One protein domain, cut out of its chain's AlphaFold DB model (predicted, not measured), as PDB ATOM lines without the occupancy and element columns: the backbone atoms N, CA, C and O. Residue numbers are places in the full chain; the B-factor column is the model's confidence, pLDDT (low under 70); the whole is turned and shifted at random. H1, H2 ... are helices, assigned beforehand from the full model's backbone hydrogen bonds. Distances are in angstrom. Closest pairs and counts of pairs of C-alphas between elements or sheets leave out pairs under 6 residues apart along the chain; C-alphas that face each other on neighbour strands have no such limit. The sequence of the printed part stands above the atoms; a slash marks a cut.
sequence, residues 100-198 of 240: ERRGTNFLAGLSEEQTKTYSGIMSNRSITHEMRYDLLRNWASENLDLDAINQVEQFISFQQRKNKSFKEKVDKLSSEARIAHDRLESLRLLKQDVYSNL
ATOM      1  N   GLU A 100      47.052 -15.946  44.500       46.84
ATOM      2  CA  GLU A 100      46.723 -17.153  43.727       46.84
ATOM      3  C   GLU A 100      46.467 -18.356  44.647       46.84
ATOM      4  O   GLU A 100      45.607 -19.193  44.369       46.84
ATOM      5  N   ARG A 101      47.136 -18.385  45.809       52.75
ATOM      6  CA  ARG A 101      46.919 -19.388  46.865       52.75
ATOM      7  C   ARG A 101      45.611 -19.183  47.631       52.75
ATOM      8  O   ARG A 101      45.034 -20.148  48.117       52.75
ATOM      9  N   ARG A 102      45.103 -17.946  47.733       53.78
ATOM     10  CA  ARG A 102      43.882 -17.637  48.506       53.78
ATOM     11  C   ARG A 102      42.600 -18.267  47.951       53.78
ATOM     12  O   ARG A 102      41.607 -18.272  48.665       53.78
ATOM     13  N   GLY A 103      42.612 -18.815  46.736       57.75
ATOM     14  CA  GLY A 103      41.430 -19.427  46.120       57.75
ATOM     15  C   GLY A 103      41.516 -20.934  45.873       57.75
ATOM     16  O   GLY A 103      40.500 -21.546  45.601       57.75
ATOM     17  N   THR A 104      42.682 -21.575  45.951       70.38
ATOM     18  CA  THR A 104      42.828 -22.988  45.533       70.38
ATOM     19  C   THR A 104      42.976 -23.965  46.695       70.38
ATOM     20  O   THR A 104      43.199 -25.153  46.487       70.38
ATOM     21  N   ASN A 105      42.789 -23.502  47.931       72.56
ATOM     22  CA  ASN A 105      42.933 -24.320  49.139       72.56
ATOM     23  C   ASN A 105      41.923 -25.475  49.241       72.56
ATOM     24  O   ASN A 105      42.188 -26.447  49.945       72.56
ATOM     25  N   PHE A 106      40.790 -25.395  48.538       79.44
ATOM     26  CA  PHE A 106      39.825 -26.496  48.472       79.44
ATOM     27  C   PHE A 106      40.328 -27.665  47.615       79.44
ATOM     28  O   PHE A 106      39.796 -28.763  47.720       79.44
ATOM     29  N   LEU A 107      41.365 -27.446  46.792       79.62
ATOM     30  CA  LEU A 107      42.020 -28.507  46.026       79.62
ATOM     31  C   LEU A 107      42.892 -29.397  46.918       79.62
ATOM     32  O   LEU A 107      43.155 -30.549  46.577       79.62
ATOM     33  N   ALA A 108      43.338 -28.882  48.069       70.75
ATOM     34  CA  ALA A 108      44.099 -29.664  49.027       70.75
ATOM     35  C   ALA A 108      43.181 -30.715  49.674       70.75
ATOM     36  O   ALA A 108      42.274 -30.390  50.441       70.75
ATOM     37  N   GLY A 109      43.445 -31.992  49.397       68.69
ATOM     38  CA  GLY A 109      42.680 -33.112  49.950       68.69
ATOM     39  C   GLY A 109      41.512 -33.593  49.097       68.69
ATOM     40  O   GLY A 109      40.735 -34.410  49.584       68.69
ATOM     41  N   LEU A 110      41.397 -33.131  47.848       78.00
ATOM     42  CA  LEU A 110      40.562 -33.812  46.862       78.00
ATOM     43  C   LEU A 110      41.156 -35.185  46.531       78.00
ATOM     44  O   LEU A 110      42.374 -35.343  46.448       78.00
ATOM     45  N   SER A 111      40.288 -36.169  46.303       80.94
ATOM     46  CA  SER A 111      40.688 -37.440  45.691       80.94
ATOM     47  C   SER A 111      41.182 -37.234  44.253       80.94
ATOM     48  O   SER A 111      40.954 -36.188  43.635       80.94
ATOM     49  N   GLU A 112      41.849 -38.242  43.692       81.19
ATOM     50  CA  GLU A 112      42.306 -38.209  42.299       81.19
ATOM     51  C   GLU A 112      41.132 -38.021  41.321       81.19
ATOM     52  O   GLU A 112      41.205 -37.204  40.403       81.19
ATOM     53  N   GLU A 113      40.007 -38.693  41.578       86.69
ATOM     54  CA  GLU A 113      38.785 -38.568  40.782       86.69
ATOM     55  C   GLU A 113      38.181 -37.160  40.874       86.69
ATOM     56  O   GLU A 113      37.917 -36.526  39.852       86.69
ATOM     57  N   GLN A 114      38.056 -36.609  42.085       85.56
ATOM     58  CA  GLN A 114      37.585 -35.234  42.290       85.56
ATOM     59  C   GLN A 114      38.503 -34.206  41.613       85.56
ATOM     60  O   GLN A 114      38.024 -33.254  40.995       85.56
ATOM     61  N   THR A 115      39.818 -34.416  41.678       83.81
ATOM     62  CA  THR A 115      40.815 -33.556  41.027       83.81
ATOM     63  C   THR A 115      40.683 -33.611  39.507       83.81
ATOM     64  O   THR A 115      40.745 -32.574  38.839       83.81
ATOM     65  N   LYS A 116      40.454 -34.804  38.950       87.88
ATOM     66  CA  LYS A 116      40.224 -35.002  37.517       87.88
ATOM     67  C   LYS A 116      38.951 -34.299  37.056       87.88
ATOM     68  O   LYS A 116      38.990 -33.606  36.042       87.88
ATOM     69  N   THR A 117      37.860 -34.407  37.812       89.62
ATOM     70  CA  THR A 117      36.592 -33.728  37.505       89.62
ATOM     71  C   THR A 117      36.732 -32.211  37.570       89.62
ATOM     72  O   THR A 117      36.381 -31.526  36.609       89.62
ATOM     73  N   TYR A 118      37.334 -31.680  38.639       90.25
ATOM     74  CA  TYR A 118      37.652 -30.254  38.751       90.25
ATOM     75  C   TYR A 118      38.485 -29.766  37.554       90.25
ATOM     76  O   TYR A 118      38.137 -28.776  36.905       90.25
ATOM     77  N   SER A 119      39.563 -30.485  37.226       86.31
ATOM     78  CA  SER A 119      40.424 -30.166  36.084       86.31
ATOM     79  C   SER A 119      39.645 -30.202  34.769       86.31
ATOM     80  O   SER A 119      39.791 -29.301  33.944       86.31
ATOM     81  N   GLY A 120      38.755 -31.180  34.590       88.94
ATOM     82  CA  GLY A 120      37.865 -31.285  33.436       88.94
ATOM     83  C   GLY A 120      36.957 -30.064  33.284       88.94
ATOM     84  O   GLY A 120      36.932 -29.458  32.216       88.94
ATOM     85  N   ILE A 121      36.283 -29.635  34.356       90.62
ATOM     86  CA  ILE A 121      35.428 -28.434  34.351       90.62
ATOM     87  C   ILE A 121      36.252 -27.189  34.003       90.62
ATOM     88  O   ILE A 121      35.881 -26.401  33.130       90.62
ATOM     89  N   MET A 122      37.399 -27.014  34.660       87.00
ATOM     90  CA  MET A 122      38.218 -25.809  34.514       87.00
ATOM     91  C   MET A 122      38.941 -25.722  33.170       87.00
ATOM     92  O   MET A 122      39.141 -24.624  32.648       87.00
ATOM     93  N   SER A 123      39.321 -26.865  32.600       83.25
ATOM     94  CA  SER A 123      39.965 -26.952  31.289       83.25
ATOM     95  C   SER A 123      38.971 -27.001  30.132       83.25
ATOM     96  O   SER A 123      39.390 -26.802  28.989       83.25
ATOM     97  N   ASN A 124      37.673 -27.197  30.400       84.38
ATOM     98  CA  ASN A 124      36.643 -27.169  29.372       84.38
ATOM     99  C   ASN A 124      36.545 -25.762  28.769       84.38
ATOM    100  O   ASN A 124      36.187 -24.775  29.424       84.38
ATOM    101  N   ARG A 125      36.912 -25.679  27.491       75.50
ATOM    102  CA  ARG A 125      36.973 -24.424  26.735       75.50
ATOM    103  C   ARG A 125      35.751 -24.203  25.852       75.50
ATOM    104  O   ARG A 125      35.622 -23.120  25.299       75.50
ATOM    105  N   SER A 126      34.870 -25.196  25.756       80.62
ATOM    106  CA  SER A 126      33.612 -25.123  25.007       80.62
ATOM    107  C   SER A 126      32.501 -24.423  25.794       80.62
ATOM    108  O   SER A 126      31.422 -24.196  25.261       80.62
ATOM    109  N   ILE A 127      32.751 -24.086  27.062       84.81
ATOM    110  CA  ILE A 127      31.799 -23.426  27.958       84.81
ATOM    111  C   ILE A 127      32.265 -22.015  28.323       84.81
ATOM    112  O   ILE A 127      33.467 -21.729  28.399       84.81
ATOM    113  N   THR A 128      31.306 -21.125  28.576       87.56
ATOM    114  CA  THR A 128      31.590 -19.748  28.996       87.56
ATOM    115  C   THR A 128      32.162 -19.707  30.414       87.56
ATOM    116  O   THR A 128      32.081 -20.673  31.177       87.56
ATOM    117  N   HIS A 129      32.749 -18.568  30.796       84.94
ATOM    118  CA  HIS A 129      33.251 -18.382  32.161       84.94
ATOM    119  C   HIS A 129      32.132 -18.517  33.202       84.94
ATOM    120  O   HIS A 129      32.357 -19.127  34.237       84.94
ATOM    121  N   GLU A 130      30.941 -17.994  32.911       88.12
ATOM    122  CA  GLU A 130      29.774 -18.072  33.799       88.12
ATOM    123  C   GLU A 130      29.318 -19.520  33.982       88.12
ATOM    124  O   GLU A 130      29.329 -20.019  35.104       88.12
ATOM    125  N   MET A 131      29.087 -20.239  32.877       92.25
ATOM    126  CA  MET A 131      28.715 -21.658  32.918       92.25
ATOM    127  C   MET A 131      29.752 -22.510  33.656       92.25
ATOM    128  O   MET A 131      29.393 -23.418  34.400       92.25
ATOM    129  N   ARG A 132      31.048 -22.221  33.476       93.44
ATOM    130  CA  ARG A 132      32.126 -22.919  34.191       93.44
ATOM    131  C   ARG A 132      32.000 -22.756  35.702       93.44
ATOM    132  O   ARG A 132      32.215 -23.722  36.428       93.44
ATOM    133  N   TYR A 133      31.680 -21.555  36.175       93.06
ATOM    134  CA  TYR A 133      31.519 -21.308  37.604       93.06
ATOM    135  C   TYR A 133      30.262 -21.977  38.156       93.06
ATOM    136  O   TYR A 133      30.324 -22.527  39.248       93.06
ATOM    137  N   ASP A 134      29.169 -22.017  37.398       94.56
ATOM    138  CA  ASP A 134      27.945 -22.694  37.836       94.56
ATOM    139  C   ASP A 134      28.122 -24.217  37.900       94.56
ATOM    140  O   ASP A 134      27.748 -24.843  38.890       94.56
ATOM    141  N   LEU A 135      28.801 -24.816  36.916       95.12
ATOM    142  CA  LEU A 135      29.190 -26.229  36.976       95.12
ATOM    143  C   LEU A 135      30.087 -26.520  38.183       95.12
ATOM    144  O   LEU A 135      29.915 -27.540  38.848       95.12
ATOM    145  N   LEU A 136      31.024 -25.617  38.482       93.94
ATOM    146  CA  LEU A 136      31.906 -25.760  39.634       93.94
ATOM    147  C   LEU A 136      31.133 -25.673  40.959       93.94
ATOM    148  O   LEU A 136      31.432 -26.443  41.868       93.94
ATOM    149  N   ARG A 137      30.132 -24.787  41.066       94.69
ATOM    150  CA  ARG A 137      29.243 -24.692  42.238       94.69
ATOM    151  C   ARG A 137      28.436 -25.957  42.452       94.69
ATOM    152  O   ARG A 137      28.431 -26.484  43.560       94.69
ATOM    153  N   ASN A 138      27.794 -26.448  41.394       95.44
ATOM    154  CA  ASN A 138      26.961 -27.645  41.464       95.44
ATOM    155  C   ASN A 138      27.802 -28.844  41.905       95.44
ATOM    156  O   ASN A 138      27.500 -29.474  42.917       95.44
ATOM    157  N   TRP A 139      28.938 -29.066  41.235       95.06
ATOM    158  CA  TRP A 139      29.881 -30.113  41.620       95.06
ATOM    159  C   TRP A 139      30.344 -29.965  43.075       95.06
ATOM    160  O   TRP A 139      30.339 -30.944  43.819       95.06
ATOM    161  N   ALA A 140      30.702 -28.750  43.505       92.88
ATOM    162  CA  ALA A 140      31.142 -28.499  44.872       92.88
ATOM    163  C   ALA A 140      30.051 -28.824  45.901       92.88
ATOM    164  O   ALA A 140      30.346 -29.445  46.916       92.88
ATOM    165  N   SER A 141      28.799 -28.449  45.632       92.75
ATOM    166  CA  SER A 141      27.673 -28.697  46.538       92.75
ATOM    167  C   SER A 141      27.365 -30.183  46.744       92.75
ATOM    168  O   SER A 141      26.940 -30.578  47.826       92.75
ATOM    169  N   GLU A 142      27.622 -31.007  45.727       91.00
ATOM    170  CA  GLU A 142      27.374 -32.451  45.757       91.00
ATOM    171  C   GLU A 142      28.554 -33.243  46.335       91.00
ATOM    172  O   GLU A 142      28.363 -34.305  46.924       91.00
ATOM    173  N   ASN A 143      29.784 -32.749  46.149       86.75
ATOM    174  CA  ASN A 143      30.999 -33.540  46.369       86.75
ATOM    175  C   ASN A 143      31.880 -33.034  47.513       86.75
ATOM    176  O   ASN A 143      32.804 -33.745  47.918       86.75
ATOM    177  N   LEU A 144      31.653 -31.814  48.000       86.69
ATOM    178  CA  LEU A 144      32.511 -31.165  48.985       86.69
ATOM    179  C   LEU A 144      31.752 -30.847  50.274       86.69
ATOM    180  O   LEU A 144      30.530 -30.749  50.310       86.69
ATOM    181  N   ASP A 145      32.503 -30.674  51.360       84.12
ATOM    182  CA  ASP A 145      31.933 -30.211  52.621       84.12
ATOM    183  C   ASP A 145      31.705 -28.692  52.634       84.12
ATOM    184  O   ASP A 145      32.217 -27.947  51.799       84.12
ATOM    185  N   LEU A 146      30.945 -28.222  53.624       83.12
ATOM    186  CA  LEU A 146      30.560 -26.817  53.747       83.12
ATOM    187  C   LEU A 146      31.758 -25.845  53.797       83.12
ATOM    188  O   LEU A 146      31.657 -24.719  53.312       83.12
ATOM    189  N   ASP A 147      32.900 -26.255  54.360       78.38
ATOM    190  CA  ASP A 147      34.101 -25.411  54.396       78.38
ATOM    191  C   ASP A 147      34.759 -25.318  53.017       78.38
ATOM    192  O   ASP A 147      35.126 -24.226  52.578       78.38
ATOM    193  N   ALA A 148      34.871 -26.444  52.313       82.31
ATOM    194  CA  ALA A 148      35.337 -26.474  50.936       82.31
ATOM    195  C   ALA A 148      34.415 -25.681  50.000       82.31
ATOM    196  O   ALA A 148      34.921 -24.909  49.190       82.31
ATOM    197  N   ILE A 149      33.090 -25.791  50.145       88.69
ATOM    198  CA  ILE A 149      32.113 -25.013  49.363       88.69
ATOM    199  C   ILE A 149      32.353 -23.506  49.541       88.69
ATOM    200  O   ILE A 149      32.448 -22.773  48.555       88.69
ATOM    201  N   ASN A 150      32.553 -23.037  50.777       86.12
ATOM    202  CA  ASN A 150      32.873 -21.629  51.036       86.12
ATOM    203  C   ASN A 150      34.177 -21.184  50.350       86.12
ATOM    204  O   ASN A 150      34.280 -20.057  49.864       86.12
ATOM    205  N   GLN A 151      35.178 -22.063  50.280       83.56
ATOM    206  CA  GLN A 151      36.427 -21.786  49.567       83.56
ATOM    207  C   GLN A 151      36.243 -21.771  48.046       83.56
ATOM    208  O   GLN A 151      36.854 -20.936  47.376       83.56
ATOM    209  N   VAL A 152      35.374 -22.626  47.501       89.44
ATOM    210  CA  VAL A 152      34.985 -22.573  46.085       89.44
ATOM    211  C   VAL A 152      34.317 -21.236  45.754       89.44
ATOM    212  O   VAL A 152      34.663 -20.618  44.750       89.44
ATOM    213  N   GLU A 153      33.439 -20.706  46.608       90.00
ATOM    214  CA  GLU A 153      32.841 -19.382  46.371       90.00
ATOM    215  C   GLU A 153      33.870 -18.242  46.426       90.00
ATOM    216  O   GLU A 153      33.863 -17.324  45.595       90.00
ATOM    217  N   GLN A 154      34.821 -18.304  47.362       86.69
ATOM    218  CA  GLN A 154      35.930 -17.346  47.405       86.69
ATOM    219  C   GLN A 154      36.780 -17.407  46.129       86.69
ATOM    220  O   GLN A 154      37.167 -16.370  45.585       86.69
ATOM    221  N   PHE A 155      37.024 -18.609  45.608       88.00
ATOM    222  CA  PHE A 155      37.704 -18.806  44.334       88.00
ATOM    223  C   PHE A 155      36.928 -18.209  43.162       88.00
ATOM    224  O   PHE A 155      37.488 -17.435  42.384       88.00
ATOM    225  N   ILE A 156      35.639 -18.530  43.040       90.81
ATOM    226  CA  ILE A 156      34.801 -18.057  41.936       90.81
ATOM    227  C   ILE A 156      34.726 -16.530  41.943       90.81
ATOM    228  O   ILE A 156      35.003 -15.897  40.922       90.81
ATOM    229  N   SER A 157      34.434 -15.920  43.092       89.12
ATOM    230  CA  SER A 157      34.366 -14.459  43.218       89.12
ATOM    231  C   SER A 157      35.697 -13.777  42.875       89.12
ATOM    232  O   SER A 157      35.728 -12.706  42.260       89.12
ATOM    233  N   PHE A 158      36.831 -14.391  43.221       85.81
ATOM    234  CA  PHE A 158      38.148 -13.918  42.802       85.81
ATOM    235  C   PHE A 158      38.330 -13.988  41.279       85.81
ATOM    236  O   PHE A 158      38.733 -12.999  40.661       85.81
ATOM    237  N   GLN A 159      37.983 -15.115  40.657       87.06
ATOM    238  CA  GLN A 159      38.117 -15.284  39.211       87.06
ATOM    239  C   GLN A 159      37.200 -14.342  38.426       87.06
ATOM    240  O   GLN A 159      37.631 -13.740  37.441       87.06
ATOM    241  N   GLN A 160      35.971 -14.136  38.895       89.94
ATOM    242  CA  GLN A 160      35.035 -13.175  38.312       89.94
ATOM    243  C   GLN A 160      35.592 -11.747  38.353       89.94
ATOM    244  O   GLN A 160      35.560 -11.049  37.336       89.94
ATOM    245  N   ARG A 161      36.178 -11.323  39.482       88.19
ATOM    246  CA  ARG A 161      36.840 -10.009  39.595       88.19
ATOM    247  C   ARG A 161      38.009  -9.867  38.623       88.19
ATOM    248  O   ARG A 161      38.109  -8.846  37.944       88.19
ATOM    249  N   LYS A 162      38.862 -10.891  38.503       85.44
ATOM    250  CA  LYS A 162      39.965 -10.893  37.527       85.44
ATOM    251  C   LYS A 162      39.458 -10.797  36.093       85.44
ATOM    252  O   LYS A 162      39.988 -10.000  35.325       85.44
ATOM    253  N   ASN A 163      38.427 -11.563  35.747       88.69
ATOM    254  CA  ASN A 163      37.830 -11.539  34.415       88.69
ATOM    255  C   ASN A 163      37.230 -10.165  34.089       88.69
ATOM    256  O   ASN A 163      37.455  -9.640  33.004       88.69
ATOM    257  N   LYS A 164      36.525  -9.547  35.045       91.69
ATOM    258  CA  LYS A 164      35.988  -8.190  34.892       91.69
ATOM    259  C   LYS A 164      37.105  -7.168  34.665       91.69
ATOM    260  O   LYS A 164      37.061  -6.432  33.687       91.69
ATOM    261  N   SER A 165      38.141  -7.181  35.507       88.50
ATOM    262  CA  SER A 165      39.293  -6.281  35.356       88.50
ATOM    263  C   SER A 165      40.024  -6.489  34.026       88.50
ATOM    264  O   SER A 165      40.482  -5.527  33.414       88.50
ATOM    265  N   PHE A 166      40.129  -7.732  33.556       89.94
ATOM    266  CA  PHE A 166      40.711  -8.035  32.253       89.94
ATOM    267  C   PHE A 166      39.866  -7.468  31.108       89.94
ATOM    268  O   PHE A 166      40.415  -6.767  30.263       89.94
ATOM    269  N   LYS A 167      38.545  -7.693  31.117       91.00
ATOM    270  CA  LYS A 167      37.622  -7.119  30.124       91.00
ATOM    271  C   LYS A 167      37.740  -5.596  30.069       91.00
ATOM    272  O   LYS A 167      37.981  -5.051  29.003       91.00
ATOM    273  N   GLU A 168      37.719  -4.925  31.220       94.50
ATOM    274  CA  GLU A 168      37.892  -3.468  31.290       94.50
ATOM    275  C   GLU A 168      39.234  -2.993  30.705       94.50
ATOM    276  O   GLU A 168      39.300  -1.933  30.086       94.50
ATOM    277  N   LYS A 169      40.321  -3.754  30.898       93.38
ATOM    278  CA  LYS A 169      41.628  -3.438  30.300       93.38
ATOM    279  C   LYS A 169      41.617  -3.626  28.789       93.38
ATOM    280  O   LYS A 169      42.172  -2.787  28.090       93.38
ATOM    281  N   VAL A 170      40.982  -4.691  28.302       91.38
ATOM    282  CA  VAL A 170      40.798  -4.941  26.869       91.38
ATOM    283  C   VAL A 170      39.967  -3.813  26.248       91.38
ATOM    284  O   VAL A 170      40.341  -3.264  25.214       91.38
ATOM    285  N   ASP A 171      38.896  -3.377  26.908       93.62
ATOM    286  CA  ASP A 171      38.011  -2.273  26.487       93.62
ATOM    287  C   ASP A 171      38.700  -0.914  26.425       93.62
ATOM    288  O   ASP A 171      38.340  -0.080  25.599       93.62
ATOM    289  N   LYS A 172      39.763  -0.729  27.206       96.31
ATOM    290  CA  LYS A 172      40.605   0.471  27.185       96.31
ATOM    291  C   LYS A 172      41.774   0.402  26.195       96.31
ATOM    292  O   LYS A 172      42.565   1.343  26.150       96.31
ATOM    293  N   LEU A 173      41.931  -0.684  25.434       95.44
ATOM    294  CA  LEU A 173      42.995  -0.785  24.431       95.44
ATOM    295  C   LEU A 173      42.800   0.235  23.305       95.44
ATOM    296  O   LEU A 173      41.677   0.533  22.900       95.44
ATOM    297  N   SER A 174      43.917   0.715  22.751       97.19
ATOM    298  CA  SER A 174      43.897   1.457  21.489       97.19
ATOM    299  C   SER A 174      43.386   0.567  20.350       97.19
ATOM    300  O   SER A 174      43.439  -0.662  20.433       97.19
ATOM    301  N   SER A 175      42.916   1.175  19.260       95.75
ATOM    302  CA  SER A 175      42.421   0.444  18.085       95.75
ATOM    303  C   SER A 175      43.468  -0.520  17.513       95.75
ATOM    304  O   SER A 175      43.158  -1.681  17.260       95.75
ATOM    305  N   GLU A 176      44.721  -0.076  17.386       96.56
ATOM    306  CA  GLU A 176      45.837  -0.915  16.936       96.56
ATOM    307  C   GLU A 176      46.096  -2.089  17.893       96.56
ATOM    308  O   GLU A 176      46.187  -3.241  17.461       96.56
ATOM    309  N   ALA A 177      46.150  -1.824  19.202       96.62
ATOM    310  CA  ALA A 177      46.383  -2.862  20.200       96.62
ATOM    311  C   ALA A 177      45.229  -3.871  20.266       96.62
ATOM    312  O   ALA A 177      45.470  -5.060  20.463       96.62
ATOM    313  N   ARG A 178      43.986  -3.426  20.055       95.62
ATOM    314  CA  ARG A 178      42.811  -4.297  19.977       95.62
ATOM    315  C   ARG A 178      42.862  -5.214  18.758       95.62
ATOM    316  O   ARG A 178      42.684  -6.415  18.911       95.62
ATOM    317  N   ILE A 179      43.212  -4.689  17.582       95.81
ATOM    318  CA  ILE A 179      43.404  -5.511  16.375       95.81
ATOM    319  C   ILE A 179      44.481  -6.578  16.616       95.81
ATOM    320  O   ILE A 179      44.298  -7.742  16.257       95.81
ATOM    321  N   ALA A 180      45.603  -6.201  17.233       96.38
ATOM    322  CA  ALA A 180      46.658  -7.148  17.576       96.38
ATOM    323  C   ALA A 180      46.183  -8.193  18.600       96.38
ATOM    324  O   ALA A 180      46.438  -9.382  18.413       96.38
ATOM    325  N   HIS A 181      45.465  -7.772  19.644       92.88
ATOM    326  CA  HIS A 181      44.885  -8.660  20.651       92.88
ATOM    327  C   HIS A 181      43.947  -9.694  20.017       92.88
ATOM    328  O   HIS A 181      44.109 -10.889  20.255       92.88
ATOM    329  N   ASP A 182      43.026  -9.264  19.157       94.50
ATOM    330  CA  ASP A 182      42.048 -10.149  18.519       94.50
ATOM    331  C   ASP A 182      42.729 -11.147  17.570       94.50
ATOM    332  O   ASP A 182      42.387 -12.332  17.542       94.50
ATOM    333  N   ARG A 183      43.775 -10.710  16.855       95.56
ATOM    334  CA  ARG A 183      44.624 -11.607  16.054       95.56
ATOM    335  C   ARG A 183      45.342 -12.635  16.927       95.56
ATOM    336  O   ARG A 183      45.321 -13.819  16.599       95.56
ATOM    337  N   LEU A 184      45.951 -12.216  18.034       94.38
ATOM    338  CA  LEU A 184      46.626 -13.130  18.960       94.38
ATOM    339  C   LEU A 184      45.650 -14.141  19.571       94.38
ATOM    340  O   LEU A 184      45.981 -15.323  19.674       94.38
ATOM    341  N   GLU A 185      44.441 -13.704  19.916       88.94
ATOM    342  CA  GLU A 185      43.397 -14.582  20.435       88.94
ATOM    343  C   GLU A 185      42.932 -15.592  19.378       88.94
ATOM    344  O   GLU A 185      42.837 -16.786  19.665       88.94
ATOM    345  N   SER A 186      42.757 -15.165  18.125       92.44
ATOM    346  CA  SER A 186      42.422 -16.069  17.016       92.44
ATOM    347  C   SER A 186      43.500 -17.137  16.783       92.44
ATOM    348  O   SER A 186      43.186 -18.319  16.639       92.44
ATOM    349  N   LEU A 187      44.784 -16.761  16.852       92.62
ATOM    350  CA  LEU A 187      45.908 -17.699  16.754       92.62
ATOM    351  C   LEU A 187      45.934 -18.671  17.936       92.62
ATOM    352  O   LEU A 187      46.248 -19.852  17.768       92.62
ATOM    353  N   ARG A 188      45.596 -18.194  19.139       86.31
ATOM    354  CA  ARG A 188      45.491 -19.029  20.339       86.31
ATOM    355  C   ARG A 188      44.396 -20.086  20.177       86.31
ATOM    356  O   ARG A 188      44.627 -21.241  20.542       86.31
ATOM    357  N   LEU A 189      43.239 -19.699  19.638       86.50
ATOM    358  CA  LEU A 189      42.121 -20.599  19.353       86.50
ATOM    359  C   LEU A 189      42.473 -21.607  18.256       86.50
ATOM    360  O   LEU A 189      42.268 -22.799  18.455       86.50
ATOM    361  N   LEU A 190      43.094 -21.162  17.161       89.12
ATOM    362  CA  LEU A 190      43.537 -22.048  16.083       89.12
ATOM    363  C   LEU A 190      44.558 -23.074  16.580       89.12
ATOM    364  O   LEU A 190      44.420 -24.265  16.323       89.12
ATOM    365  N   LYS A 191      45.571 -22.626  17.337       86.81
ATOM    366  CA  LYS A 191      46.544 -23.532  17.956       86.81
ATOM    367  C   LYS A 191      45.809 -24.602  18.752       86.81
ATOM    368  O   LYS A 191      46.117 -25.777  18.618       86.81
ATOM    369  N   GLN A 192      44.856 -24.198  19.584       82.75
ATOM    370  CA  GLN A 192      44.099 -25.125  20.407       82.75
ATOM    371  C   GLN A 192      43.282 -26.126  19.582       82.75
ATOM    372  O   GLN A 192      43.335 -27.305  19.913       82.75
ATOM    373  N   ASP A 193      42.567 -25.670  18.553       86.69
ATOM    374  CA  ASP A 193      41.776 -26.529  17.662       86.69
ATOM    375  C   ASP A 193      42.641 -27.632  17.038       86.69
ATOM    376  O   ASP A 193      42.312 -28.819  17.106       86.69
ATOM    377  N   VAL A 194      43.830 -27.255  16.558       88.50
ATOM    378  CA  VAL A 194      44.819 -28.213  16.058       88.50
ATOM    379  C   VAL A 194      45.159 -29.243  17.135       88.50
ATOM    380  O   VAL A 194      45.080 -30.434  16.862       88.50
ATOM    381  N   TYR A 195      45.476 -28.830  18.370       82.19
ATOM    382  CA  TYR A 195      45.769 -29.788  19.447       82.19
ATOM    383  C   TYR A 195      44.584 -30.709  19.768       82.19
ATOM    384  O   TYR A 195      44.814 -31.892  19.997       82.19
ATOM    385  N   SER A 196      43.340 -30.217  19.797       80.94
ATOM    386  CA  SER A 196      42.177 -31.062  20.116       80.94
ATOM    387  C   SER A 196      41.898 -32.135  19.068       80.94
ATOM    388  O   SER A 196      41.423 -33.207  19.429       80.94
ATOM    389  N   ASN A 197      42.235 -31.876  17.805       87.44
ATOM    390  CA  ASN A 197      42.023 -32.815  16.704       87.44
ATOM    391  C   ASN A 197      43.164 -33.840  16.548       87.44
ATOM    392  O   ASN A 197      43.077 -34.745  15.718       87.44
ATOM    393  N   LEU A 198      44.235 -33.731  17.342       90.00
ATOM    394  CA  LEU A 198      45.347 -34.680  17.331       90.00
ATOM    395  C   LEU A 198      45.077 -35.908  18.211       90.00
ATOM    396  O   LEU A 198      44.483 -35.822  19.294       90.00
TER     397      LEU A 198
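AT A GLANCE: This is residues 100 to 198 of the 240 residues of the protein "Protein CBG23956" of Caenorhabditis briggsae (UniProt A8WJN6). Three helices run back and forth side by side, H1 beside H2 and H2 beside the first part of the long H3; beyond them H3 runs on and meets H4 near its far end in an open V. Residues 164 to 169 of H3, 183 to 188 of H4 and 193 to 198 stick out free. The printed part has 99 residues with four named helices, H1 H2 H3 H4 along the chain, and no named strand; the class is all helix. The whole is loose, with a radius of gyration of the C-alphas of 16.3 A and spans of 48 by 35 by 21 A.

HOW THE PARTS SIT: Pass residues 100 to 111, which hold no named element, and reach H1, residues 112 to 123. It forms a helical hairpin with H2, residues 129 to 143: they touch, the closest C-alphas being those of Ile 121 and Arg 132, 6.4 A apart, at a shallow tilt of 16 degrees, opposite ways. H2 forms a second helical hairpin with H3, residues 146 to 171, which touches it with residues 148 to 156 alone; look at the closest C-alphas, those of Ala 140 and Ile 149, 5.8 A apart, at a shallow tilt of 5 degrees, opposite ways. H1 and H3 are apart. H4, residues 175 to 196, is close to H3 but not clearly touching: the closest C-alphas, of Val 170 and Arg 178, are 7.2 A apart, at a steep tilt of 48 degrees, opposite ways. H4 is apart from H1 and H2. In H1, H2, H3 and H4 every O i to N i+4 pair is within hydrogen-bond range.

IN THESE COORDINATES: Find C-alpha 112 at (42.306, -38.209, 42.299), where H1 begins its 15.9 A. H2 measures 20.9 A. H3 runs 37.4 A from C-alpha 146 at (30.560, -26.817, 53.747), and H4 runs 31.6 A to C-alpha 196 at (42.177, -31.062, 20.116).

THE WHOLE: The two C-alphas farthest apart, of Asp 145 and Glu 176, are 48.2 A apart. The printed part has no cut, and its three links are tight. Look for pLDDT under 70 at residues 100 to 103 and residue 109; the mean of the printed part is 86.7.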